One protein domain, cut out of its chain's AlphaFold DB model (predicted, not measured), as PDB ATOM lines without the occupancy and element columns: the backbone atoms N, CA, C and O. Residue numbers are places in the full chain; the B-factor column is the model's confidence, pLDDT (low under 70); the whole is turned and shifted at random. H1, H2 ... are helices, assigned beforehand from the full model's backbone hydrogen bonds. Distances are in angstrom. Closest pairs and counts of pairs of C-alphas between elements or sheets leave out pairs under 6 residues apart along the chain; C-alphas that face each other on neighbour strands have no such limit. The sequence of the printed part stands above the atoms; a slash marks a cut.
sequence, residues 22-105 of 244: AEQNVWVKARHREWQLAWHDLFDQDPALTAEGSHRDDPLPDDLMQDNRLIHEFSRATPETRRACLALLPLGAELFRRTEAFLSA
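What this domain is: This is residues 22 to 105 of the 244 residues of an uncharacterized protein of Oceanicola sp. D3 (UniProt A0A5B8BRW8). H3 and H4 pack on the last part of one long helix, H1, while its residues 22 to 28 stick out; H5 packs on H4, and a long loop, residues 52 to 67, joins short H2 to H3. The 84 printed residues hold five named helices, H1 to H5 in order: all helix. It is compact, radius of gyration of the C-alphas 13.3 A, spanning 39 by 31 by 18 A.

How they stand to each other: Start at H1, residues 22 to 43: its residues 38 to 43 alone touch H4, residues 79 to 86, at 19 degrees, a shallow tilt, opposite ways; closest C-alphas Trp 39 and Cys 85, 5.7 A. Residues 36 to 43 alone touch H3, residues 68 to 73, at a steep 49 degrees, the same way; closest C-alphas Gln 36 and Leu 70, 7.3 A. H5, residues 92 to 104, forms a hairpin with H4; closest C-alphas Leu 86 and Gly 92, 4.7 A. H2, residues 47 to 51, is close to H1 but not clearly touching; closest C-alphas Phe 43 and Leu 49, 6.6 A. In these five helices every O i to N i+4 pair is within hydrogen-bond range.

Where its parts are: Find C-alpha 22 at (155.360, 146.208, 156.945); H1 runs 31.6 A from there. H5 runs 18.0 A to C-alpha 104 at (119.730, 152.441, 173.139).

The domain as a whole: The farthest C-alphas, Ala 22 and Ala 51, are 41.9 A apart. The printed part has no cut; the link H2 to H3 is long. No printed residue is under 70 in pLDDT.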
ATOM      1  N   ALA A  22     155.562 145.365 158.121       91.31
ATOM      2  CA  ALA A  22     155.360 146.208 156.945       91.31
ATOM      3  C   ALA A  22     154.245 145.647 156.051       91.31
ATOM      4  O   ALA A  22     153.358 146.387 155.621       91.31
ATOM      5  N   GLU A  23     154.237 144.331 155.838       93.25
ATOM      6  CA  GLU A  23     153.176 143.649 155.095       93.25
ATOM      7  C   GLU A  23     151.823 143.708 155.817       93.25
ATOM      8  O   GLU A  23     150.793 143.927 155.176       93.25
ATOM      9  N   GLN A  24     151.813 143.588 157.149       93.62
ATOM     10  CA  GLN A  24     150.621 143.787 157.977       93.62
ATOM     11  C   GLN A  24     150.041 145.187 157.790       93.62
ATOM     12  O   GLN A  24     148.847 145.315 157.547       93.62
ATOM     13  N   ASN A  25     150.871 146.232 157.815       92.56
ATOM     14  CA  ASN A  25     150.413 147.606 157.598       92.56
ATOM     15  C   ASN A  25     149.788 147.800 156.210       92.56
ATOM     16  O   ASN A  25     148.768 148.478 156.082       92.56
ATOM     17  N   VAL A  26     150.368 147.195 155.168       94.88
ATOM     18  CA  VAL A  26     149.789 147.220 153.814       94.88
ATOM     19  C   VAL A  26     148.442 146.497 153.789       94.88
ATOM     20  O   VAL A  26     147.481 147.007 153.211       94.88
ATOM     21  N   TRP A  27     148.351 145.336 154.438       95.56
ATOM     22  CA  TRP A  27     147.112 144.568 154.521       95.56
ATOM     23  C   TRP A  27     146.009 145.324 155.271       95.56
ATOM     24  O   TRP A  27     144.893 145.412 154.764       95.56
ATOM     25  N   VAL A  28     146.326 145.927 156.424       95.12
ATOM     26  CA  VAL A  28     145.385 146.733 157.220       95.12
ATOM     27  C   VAL A  28     144.861 147.904 156.397       95.12
ATOM     28  O   VAL A  28     143.650 148.055 156.277       95.12
ATOM     29  N   LYS A  29     145.743 148.670 155.738       95.06
ATOM     30  CA  LYS A  29     145.336 149.788 154.868       95.06
ATOM     31  C   LYS A  29     144.419 149.343 153.729       95.06
ATOM     32  O   LYS A  29     143.442 150.022 153.426       95.06
ATOM     33  N   ALA A  30     144.699 148.195 153.113       95.69
ATOM     34  CA  ALA A  30     143.838 147.648 152.069       95.69
ATOM     35  C   ALA A  30     142.446 147.274 152.611       95.69
ATOM     36  O   ALA A  30     141.441 147.620 151.995       95.69
ATOM     37  N   ARG A  31     142.371 146.620 153.781       97.06
ATOM     38  CA  ARG A  31     141.095 146.298 154.447       97.06
ATOM     39  C   ARG A  31     140.313 147.548 154.833       97.06
ATOM     40  O   ARG A  31     139.126 147.623 154.548       97.06
ATOM     41  N   HIS A  32     140.985 148.531 155.423       97.25
ATOM     42  CA  HIS A  32     140.414 149.831 155.770       97.25
ATOM     43  C   HIS A  32     139.782 150.507 154.559       97.25
ATOM     44  O   HIS A  32     138.626 150.910 154.631       97.25
ATOM     45  N   ARG A  33     140.483 150.547 153.419       96.50
ATOM     46  CA  ARG A  33     139.931 151.120 152.188       96.50
ATOM     47  C   ARG A  33     138.723 150.342 151.666       96.50
ATOM     48  O   ARG A  33     137.750 150.952 151.227       96.50
ATOM     49  N   GLU A  34     138.771 149.012 151.698       97.31
ATOM     50  CA  GLU A  34     137.640 148.167 151.294       97.31
ATOM     51  C   GLU A  34     136.404 148.410 152.172       97.31
ATOM     52  O   GLU A  34     135.303 148.576 151.646       97.31
ATOM     53  N   TRP A  35     136.578 148.470 153.494       98.25
ATOM     54  CA  TRP A  35     135.487 148.726 154.432       98.25
ATOM     55  C   TRP A  35     134.942 150.146 154.319       98.25
ATOM     56  O   TRP A  35     133.727 150.302 154.283       98.25
ATOM     57  N   GLN A  36     135.811 151.152 154.183       97.69
ATOM     58  CA  GLN A  36     135.420 152.542 153.944       97.69
ATOM     59  C   GLN A  36     134.492 152.625 152.726       97.69
ATOM     60  O   GLN A  36     133.352 153.063 152.846       97.69
ATOM     61  N   LEU A  37     134.936 152.120 151.568       97.19
ATOM     62  CA  LEU A  37     134.139 152.129 150.337       97.19
ATOM     63  C   LEU A  37     132.776 151.451 150.525       97.19
ATOM     64  O   LEU A  37     131.754 152.034 150.172       97.19
ATOM     65  N   ALA A  38     132.761 150.258 151.122       98.00
ATOM     66  CA  ALA A  38     131.533 149.506 151.344       98.00
ATOM     67  C   ALA A  38     130.570 150.209 152.317       98.00
ATOM     68  O   ALA A  38     129.360 150.174 152.114       98.00
ATOM     69  N   TRP A  39     131.086 150.864 153.360       98.06
ATOM     70  CA  TRP A  39     130.270 151.640 154.296       98.06
ATOM     71  C   TRP A  39     129.640 152.851 153.614       98.06
ATOM     72  O   TRP A  39     128.449 153.081 153.796       98.06
ATOM     73  N   HIS A  40     130.378 153.574 152.768       97.75
ATOM     74  CA  HIS A  40     129.784 154.659 151.982       97.75
ATOM     75  C   HIS A  40     128.696 154.167 151.036       97.75
ATOM     76  O   HIS A  40     127.643 154.794 150.972       97.75
ATOM     77  N   ASP A  41     128.911 153.040 150.355       97.44
ATOM     78  CA  ASP A  41     127.897 152.460 149.469       97.44
ATOM     79  C   ASP A  41     126.615 152.092 150.241       97.44
ATOM     80  O   ASP A  41     125.510 152.218 149.709       97.44
ATOM     81  N   LEU A  42     126.745 151.658 151.500       98.06
ATOM     82  CA  LEU A  42     125.615 151.405 152.398       98.06
ATOM     83  C   LEU A  42     124.960 152.710 152.878       98.06
ATOM     84  O   LEU A  42     123.736 152.813 152.866       98.06
ATOM     85  N   PHE A  43     125.745 153.728 153.238       97.56
ATOM     86  CA  PHE A  43     125.234 155.043 153.640       97.56
ATOM     87  C   PHE A  43     124.512 155.774 152.504       97.56
ATOM     88  O   PHE A  43     123.546 156.486 152.758       97.56
ATOM     89  N   ASP A  44     124.939 155.582 151.255       96.12
ATOM     90  CA  ASP A  44     124.280 156.127 150.060       96.12
ATOM     91  C   ASP A  44     122.860 155.559 149.868       96.12
ATOM     92  O   ASP A  44     122.029 156.166 149.192       96.12
ATOM     93  N   GLN A  45     122.570 154.404 150.474       96.06
ATOM     94  CA  GLN A  45     121.273 153.727 150.423       96.06
ATOM     95  C   GLN A  45     120.458 153.901 151.714       96.06
ATOM     96  O   GLN A  45     119.307 153.462 151.770       96.06
ATOM     97  N   ASP A  46     121.029 154.522 152.749       97.56
ATOM     98  CA  ASP A  46     120.372 154.667 154.042       97.56
ATOM     99  C   ASP A  46     119.303 155.780 153.999       97.56
ATOM    100  O   ASP A  46     119.611 156.935 153.682       97.56
ATOM    101  N   PRO A  47     118.034 155.479 154.326       94.56
ATOM    102  CA  PRO A  47     116.954 156.455 154.225       94.56
ATOM    103  C   PRO A  47     117.070 157.607 155.236       94.56
ATOM    104  O   PRO A  47     116.606 158.705 154.938       94.56
ATOM    105  N   ALA A  48     117.669 157.388 156.413       94.25
ATOM    106  CA  ALA A  48     117.848 158.444 157.407       94.25
ATOM    107  C   ALA A  48     118.938 159.424 156.956       94.25
ATOM    108  O   ALA A  48     118.712 160.632 156.923       94.25
ATOM    109  N   LEU A  49     120.080 158.902 156.502       94.62
ATOM    110  CA  LEU A  49     121.198 159.730 156.045       94.62
ATOM    111  C   LEU A  49     120.872 160.506 154.764       94.62
ATOM    112  O   LEU A  49     121.217 161.683 154.636       94.62
ATOM    113  N   THR A  50     120.179 159.871 153.816       90.56
ATOM    114  CA  THR A  50     119.777 160.520 152.558       90.56
ATOM    115  C   THR A  50     118.737 161.617 152.775       90.56
ATOM    116  O   THR A  50     118.819 162.663 152.128       90.56
ATOM    117  N   ALA A  51     117.797 161.436 153.708       89.19
ATOM    118  CA  ALA A  51     116.823 162.469 154.064       89.19
ATOM    119  C   ALA A  51     117.476 163.713 154.692       89.19
ATOM    120  O   ALA A  51     116.992 164.827 154.496       89.19
ATOM    121  N   GLU A  52     118.584 163.534 155.411       87.50
ATOM    122  CA  GLU A  52     119.335 164.610 156.069       87.50
ATOM    123  C   GLU A  52     120.371 165.279 155.149       87.50
ATOM    124  O   GLU A  52     121.086 166.185 155.575       87.50
ATOM    125  N   GLY A  53     120.442 164.864 153.877       85.88
ATOM    126  CA  GLY A  53     121.377 165.425 152.902       85.88
ATOM    127  C   GLY A  53     122.831 165.034 153.165       85.88
ATOM    128  O   GLY A  53     123.734 165.797 152.830       85.88
ATOM    129  N   SER A  54     123.080 163.869 153.773       88.94
ATOM    130  CA  SER A  54     124.441 163.344 153.898       88.94
ATOM    131  C   SER A  54     125.002 163.049 152.506       88.94
ATOM    132  O   SER A  54     124.432 162.265 151.740       88.94
ATOM    133  N   HIS A  55     126.115 163.691 152.157       85.19
ATOM    134  CA  HIS A  55     126.731 163.592 150.836       85.19
ATOM    135  C   HIS A  55     128.090 162.909 150.915       85.19
ATOM    136  O   HIS A  55     128.871 163.150 151.830       85.19
ATOM    137  N   ARG A  56     128.368 162.048 149.935       90.25
ATOM    138  CA  ARG A  56     129.670 161.404 149.757       90.25
ATOM    139  C   ARG A  56     130.688 162.404 149.212       90.25
ATOM    140  O   ARG A  56     130.406 163.052 148.206       90.25
ATOM    141  N   ASP A  57     131.872 162.437 149.810       87.31
ATOM    142  CA  ASP A  57     133.020 163.119 149.216       87.31
ATOM    143  C   ASP A  57     133.499 162.374 147.959       87.31
ATOM    144  O   ASP A  57     133.565 161.141 147.932       87.31
ATOM    145  N   ASP A  58     133.843 163.125 146.914       87.06
ATOM    146  CA  ASP A  58     134.423 162.585 145.682       87.06
ATOM    147  C   ASP A  58     135.665 163.403 145.273       87.06
ATOM    148  O   ASP A  58     135.527 164.563 144.864       87.06
ATOM    149  N   PRO A  59     136.885 162.844 145.391       89.19
ATOM    150  CA  PRO A  59     137.191 161.498 145.886       89.19
ATOM    151  C   PRO A  59     137.023 161.375 147.410       89.19
ATOM    152  O   PRO A  59     137.198 162.345 148.143       89.19
ATOM    153  N   LEU A  60     136.766 160.153 147.891       92.25
ATOM    154  CA  LEU A  60     136.829 159.856 149.327       92.25
ATOM    155  C   LEU A  60     138.243 160.105 149.878       92.25
ATOM    156  O   LEU A  60     139.202 159.710 149.201       92.25
ATOM    157  N   PRO A  61     138.383 160.635 151.108       93.12
ATOM    158  CA  PRO A  61     139.678 160.809 151.756       93.12
ATOM    159  C   PRO A  61     140.481 159.502 151.829       93.12
ATOM    160  O   PRO A  61     139.929 158.429 152.087       93.12
ATOM    161  N   ASP A  62     141.796 159.597 151.619       89.62
ATOM    162  CA  ASP A  62     142.722 158.468 151.807       89.62
ATOM    163  C   ASP A  62     142.985 158.180 153.296       89.62
ATOM    164  O   ASP A  62     143.321 157.056 153.671       89.62
ATOM    165  N   ASP A  63     142.850 159.206 154.138       90.75
ATOM    166  CA  ASP A  63     142.981 159.133 155.589       90.75
ATOM    167  C   ASP A  63     141.591 159.034 156.228       90.75
ATOM    168  O   ASP A  63     140.787 159.961 156.122       90.75
ATOM    169  N   LEU A  64     141.321 157.919 156.914       91.19
ATOM    170  CA  LEU A  64     140.039 157.679 157.584       91.19
ATOM    171  C   LEU A  64     139.724 158.735 158.646       91.19
ATOM    172  O   LEU A  64     138.557 159.040 158.866       91.19
ATOM    173  N   MET A  65     140.748 159.328 159.267       89.88
ATOM    174  CA  MET A  65     140.580 160.377 160.280       89.88
ATOM    175  C   MET A  65     139.996 161.670 159.698       89.88
ATOM    176  O   MET A  65     139.537 162.535 160.437       89.88
ATOM    177  N   GLN A  66     140.044 161.825 158.373       92.75
ATOM    178  CA  GLN A  66     139.508 162.978 157.650       92.75
ATOM    179  C   GLN A  66     138.143 162.676 157.022       92.75
ATOM    180  O   GLN A  66     137.502 163.573 156.473       92.75
ATOM    181  N   ASP A  67     137.683 161.428 157.110       95.50
ATOM    182  CA  ASP A  67     136.398 160.999 156.584       95.50
ATOM    183  C   ASP A  67     135.276 161.303 157.580       95.50
ATOM    184  O   ASP A  67     134.786 160.447 158.320       95.50
ATOM    185  N   ASN A  68     134.860 162.569 157.606       93.44
ATOM    186  CA  ASN A  68     133.812 163.046 158.512       93.44
ATOM    187  C   ASN A  68     132.503 162.268 158.352       93.44
ATOM    188  O   ASN A  68     131.767 162.085 159.322       93.44
ATOM    189  N   ARG A  69     132.201 161.807 157.135       95.06
ATOM    190  CA  ARG A  69     130.984 161.046 156.878       95.06
ATOM    191  C   ARG A  69     131.078 159.658 157.511       95.06
ATOM    192  O   ARG A  69     130.136 159.247 158.180       95.06
ATOM    193  N   LEU A  70     132.209 158.965 157.372       95.25
ATOM    194  CA  LEU A  70     132.459 157.708 158.083       95.25
ATOM    195  C   LEU A  70     132.341 157.882 159.607       95.25
ATOM    196  O   LEU A  70     131.670 157.087 160.268       95.25
ATOM    197  N   ILE A  71     132.971 158.930 160.146       94.94
ATOM    198  CA  ILE A  71     133.070 159.189 161.589       94.94
ATOM    199  C   ILE A  71     131.705 159.539 162.197       94.94
ATOM    200  O   ILE A  71     131.339 159.012 163.248       94.94
ATOM    201  N   HIS A  72     130.932 160.418 161.558       94.38
ATOM    202  CA  HIS A  72     129.727 160.982 162.170       94.38
ATOM    203  C   HIS A  72     128.421 160.314 161.738       94.38
ATOM    204  O   HIS A  72     127.464 160.319 162.511       94.38
ATOM    205  N   GLU A  73     128.348 159.726 160.542       95.44
ATOM    206  CA  GLU A  73     127.081 159.170 160.053       95.44
ATOM    207  C   GLU A  73     126.806 157.755 160.541       95.44
ATOM    208  O   GLU A  73     125.650 157.334 160.581       95.44
ATOM    209  N   PHE A  74     127.833 157.018 160.971       96.19
ATOM    210  CA  PHE A  74     127.657 155.648 161.446       96.19
ATOM    211  C   PHE A  74     126.620 155.542 162.578       96.19
ATOM    212  O   PHE A  74     125.757 154.664 162.552       96.19
ATOM    213  N   SER A  75     126.658 156.454 163.552       94.62
ATOM    214  CA  SER A  75     125.704 156.474 164.671       94.62
ATOM    215  C   SER A  75     124.305 156.952 164.269       94.62
ATOM    216  O   SER A  75     123.331 156.565 164.912       94.62
ATOM    217  N   ARG A  76     124.193 157.741 163.193       95.00
ATOM    218  CA  ARG A  76     122.933 158.298 162.668       95.00
ATOM    219  C   ARG A  76     122.217 157.373 161.689       95.00
ATOM    220  O   ARG A  76     121.009 157.499 161.515       95.00
ATOM    221  N   ALA A  77     122.945 156.444 161.069       96.81
ATOM    222  CA  ALA A  77     122.388 155.458 160.154       96.81
ATOM    223  C   ALA A  77     121.262 154.634 160.808       96.81
ATOM    224  O   ALA A  77     121.122 154.565 162.030       96.81
ATOM    225  N   THR A  78     120.452 153.954 160.008       97.50
ATOM    226  CA  THR A  78     119.456 153.013 160.539       97.50
ATOM    227  C   THR A  78     120.121 151.777 161.174       97.50
ATOM    228  O   THR A  78     121.247 151.417 160.805       97.50
ATOM    229  N   PRO A  79     119.446 151.076 162.112       97.81
ATOM    230  CA  PRO A  79     119.938 149.806 162.653       97.81
ATOM    231  C   PRO A  79     120.260 148.769 161.566       97.81
ATOM    232  O   PRO A  79     121.219 148.006 161.689       97.81
ATOM    233  N   GLU A  80     119.482 148.733 160.485       98.31
ATOM    234  CA  GLU A  80     119.688 147.840 159.345       98.31
ATOM    235  C   GLU A  80     121.011 148.134 158.629       98.31
ATOM    236  O   GLU A  80     121.791 147.210 158.377       98.31
ATOM    237  N   THR A  81     121.299 149.410 158.367       98.44
ATOM    238  CA  THR A  81     122.562 149.845 157.761       98.44
ATOM    239  C   THR A  81     123.741 149.565 158.682       98.44
ATOM    240  O   THR A  81     124.719 148.965 158.241       98.44
ATOM    241  N   ARG A  82     123.646 149.888 159.983       98.50
ATOM    242  CA  ARG A  82     124.707 149.551 160.952       98.50
ATOM    243  C   ARG A  82     124.983 148.052 161.008       98.50
ATOM    244  O   ARG A  82     126.143 147.644 161.026       98.50
ATOM    245  N   ARG A  83     123.940 147.213 160.979       98.62
ATOM    246  CA  ARG A  83     124.088 145.751 160.919       98.62
ATOM    247  C   ARG A  83     124.845 145.317 159.669       98.62
ATOM    248  O   ARG A  83     125.731 144.473 159.773       98.62
ATOM    249  N   ALA A  84     124.503 145.873 158.507       98.62
ATOM    250  CA  ALA A  84     125.176 145.565 157.250       98.62
ATOM    251  C   ALA A  84     126.650 146.005 157.270       98.62
ATOM    252  O   ALA A  84     127.521 145.217 156.907       98.62
ATOM    253  N   CYS A  85     126.930 147.210 157.771       98.62
ATOM    254  CA  CYS A  85     128.276 147.751 157.949       98.62
ATOM    255  C   CYS A  85     129.148 146.848 158.835       98.62
ATOM    256  O   CYS A  85     130.250 146.458 158.444       98.62
ATOM    257  N   LEU A  86     128.644 146.473 160.014       98.62
ATOM    258  CA  LEU A  86     129.384 145.657 160.977       98.62
ATOM    259  C   LEU A  86     129.518 144.196 160.536       98.62
ATOM    260  O   LEU A  86     130.510 143.558 160.872       98.62
ATOM    261  N   ALA A  87     128.589 143.666 159.734       98.50
ATOM    262  CA  ALA A  87     128.687 142.313 159.175       98.50
ATOM    263  C   ALA A  87     129.903 142.110 158.247       98.50
ATOM    264  O   ALA A  87     130.279 140.967 157.984       98.50
ATOM    265  N   LEU A  88     130.531 143.193 157.769       98.00
ATOM    266  CA  LEU A  88     131.772 143.157 156.983       98.00
ATOM    267  C   LEU A  88     133.024 142.902 157.839       98.00
ATOM    268  O   LEU A  88     134.096 142.617 157.293       98.00
ATOM    269  N   LEU A  89     132.902 143.027 159.162       98.12
ATOM    270  CA  LEU A  89     133.992 142.927 160.125       98.12
ATOM    271  C   LEU A  89     133.971 141.565 160.847       98.12
ATOM    272  O   LEU A  89     132.922 140.914 160.941       98.12
ATOM    273  N   PRO A  90     135.112 141.105 161.394       97.62
ATOM    274  CA  PRO A  90     135.142 139.946 162.281       97.62
ATOM    275  C   PRO A  90     134.171 140.124 163.452       97.62
ATOM    276  O   PRO A  90     134.043 141.214 163.997       97.62
ATOM    277  N   LEU A  91     133.476 139.048 163.832       97.88
ATOM    278  CA  LEU A  91     132.461 139.063 164.898       97.88
ATOM    279  C   LEU A  91     131.340 140.108 164.702       97.88
ATOM    280  O   LEU A  91     130.697 140.505 165.672       97.88
ATOM    281  N   GLY A  92     131.039 140.500 163.459       98.25
ATOM    282  CA  GLY A  92     130.098 141.580 163.142       98.25
ATOM    283  C   GLY A  92     128.725 141.516 163.823       98.25
ATOM    284  O   GLY A  92     128.179 142.546 164.203       98.25
ATOM    285  N   ALA A  93     128.177 140.316 164.041       98.56
ATOM    286  CA  ALA A  93     126.911 140.147 164.761       98.56
ATOM    287  C   ALA A  93     127.001 140.564 166.242       98.56
ATOM    288  O   ALA A  93     126.067 141.167 166.768       98.56
ATOM    289  N   GLU A  94     128.119 140.259 166.903       98.50
ATOM    290  CA  GLU A  94     128.366 140.640 168.295       98.50
ATOM    291  C   GLU A  94     128.689 142.132 168.406       98.50
ATOM    292  O   GLU A  94     128.134 142.804 169.277       98.50
ATOM    293  N   LEU A  95     129.493 142.670 167.477       98.69
ATOM    294  CA  LEU A  95     129.740 144.112 167.382       98.69
ATOM    295  C   LEU A  95     128.413 144.868 167.249       98.69
ATOM    296  O   LEU A  95     128.141 145.773 168.028       98.69
ATOM    297  N   PHE A  96     127.535 144.429 166.337       98.62
ATOM    298  CA  PHE A  96     126.213 145.029 166.145       98.62
ATOM    299  C   PHE A  96     125.361 144.968 167.410       98.62
ATOM    300  O   PHE A  96     124.782 145.976 167.810       98.62
ATOM    301  N   ARG A  97     125.318 143.812 168.083       98.56
ATOM    302  CA  ARG A  97     124.580 143.662 169.341       98.56
ATOM    303  C   ARG A  97     125.048 144.675 170.393       98.56
ATOM    304  O   ARG A  97     124.204 145.276 171.056       98.56
ATOM    305  N   ARG A  98     126.363 144.866 170.553       98.50
ATOM    306  CA  ARG A  98     126.930 145.830 171.512       98.50
ATOM    307  C   ARG A  98     126.695 147.274 171.087       98.50
ATOM    308  O   ARG A  98     126.321 148.081 171.930       98.50
ATOM    309  N   THR A  99     126.830 147.589 169.799       98.31
ATOM    310  CA  THR A  99     126.521 148.920 169.261       98.31
ATOM    311  C   THR A  99     125.069 149.303 169.528       98.31
ATOM    312  O   THR A  99     124.824 150.371 170.080       98.31
ATOM    313  N   GLU A 100     124.101 148.435 169.222       97.88
ATOM    314  CA  GLU A 100     122.689 148.737 169.493       97.88
ATOM    315  C   GLU A 100     122.398 148.828 170.992       97.88
ATOM    316  O   GLU A 100     121.639 149.698 171.417       97.88
ATOM    317  N   ALA A 101     123.018 147.969 171.809       96.75
ATOM    318  CA  ALA A 101     122.893 148.053 173.262       96.75
ATOM    319  C   ALA A 101     123.417 149.395 173.793       96.75
ATOM    320  O   ALA A 101     122.751 150.014 174.612       96.75
ATOM    321  N   PHE A 102     124.559 149.874 173.297       96.19
ATOM    322  CA  PHE A 102     125.106 151.179 173.660       96.19
ATOM    323  C   PHE A 102     124.206 152.336 173.205       96.19
ATOM    324  O   PHE A 102     123.855 153.181 174.024       96.19
ATOM    325  N   LEU A 103     123.792 152.359 171.935       94.81
ATOM    326  CA  LEU A 103     123.005 153.463 171.367       94.81
ATOM    327  C   LEU A 103     121.592 153.569 171.960       94.81
ATOM    328  O   LEU A 103     120.988 154.638 171.913       94.81
ATOM    329  N   SER A 104     121.056 152.474 172.508       92.94
ATOM    330  CA  SER A 104     119.730 152.441 173.139       92.94
ATOM    331  C   SER A 104     119.761 152.473 174.671       92.94
ATOM    332  O   SER A 104     118.700 152.575 175.293       92.94
ATOM    333  N   ALA A 105     120.940 152.382 175.294       89.56
ATOM    334  CA  ALA A 105     121.062 152.347 176.744       89.56
ATOM    335  C   ALA A 105     120.678 153.690 177.380       89.56
ATOM    336  O   ALA A 105     121.145 154.756 176.984       89.56
TER     337      ALA A 105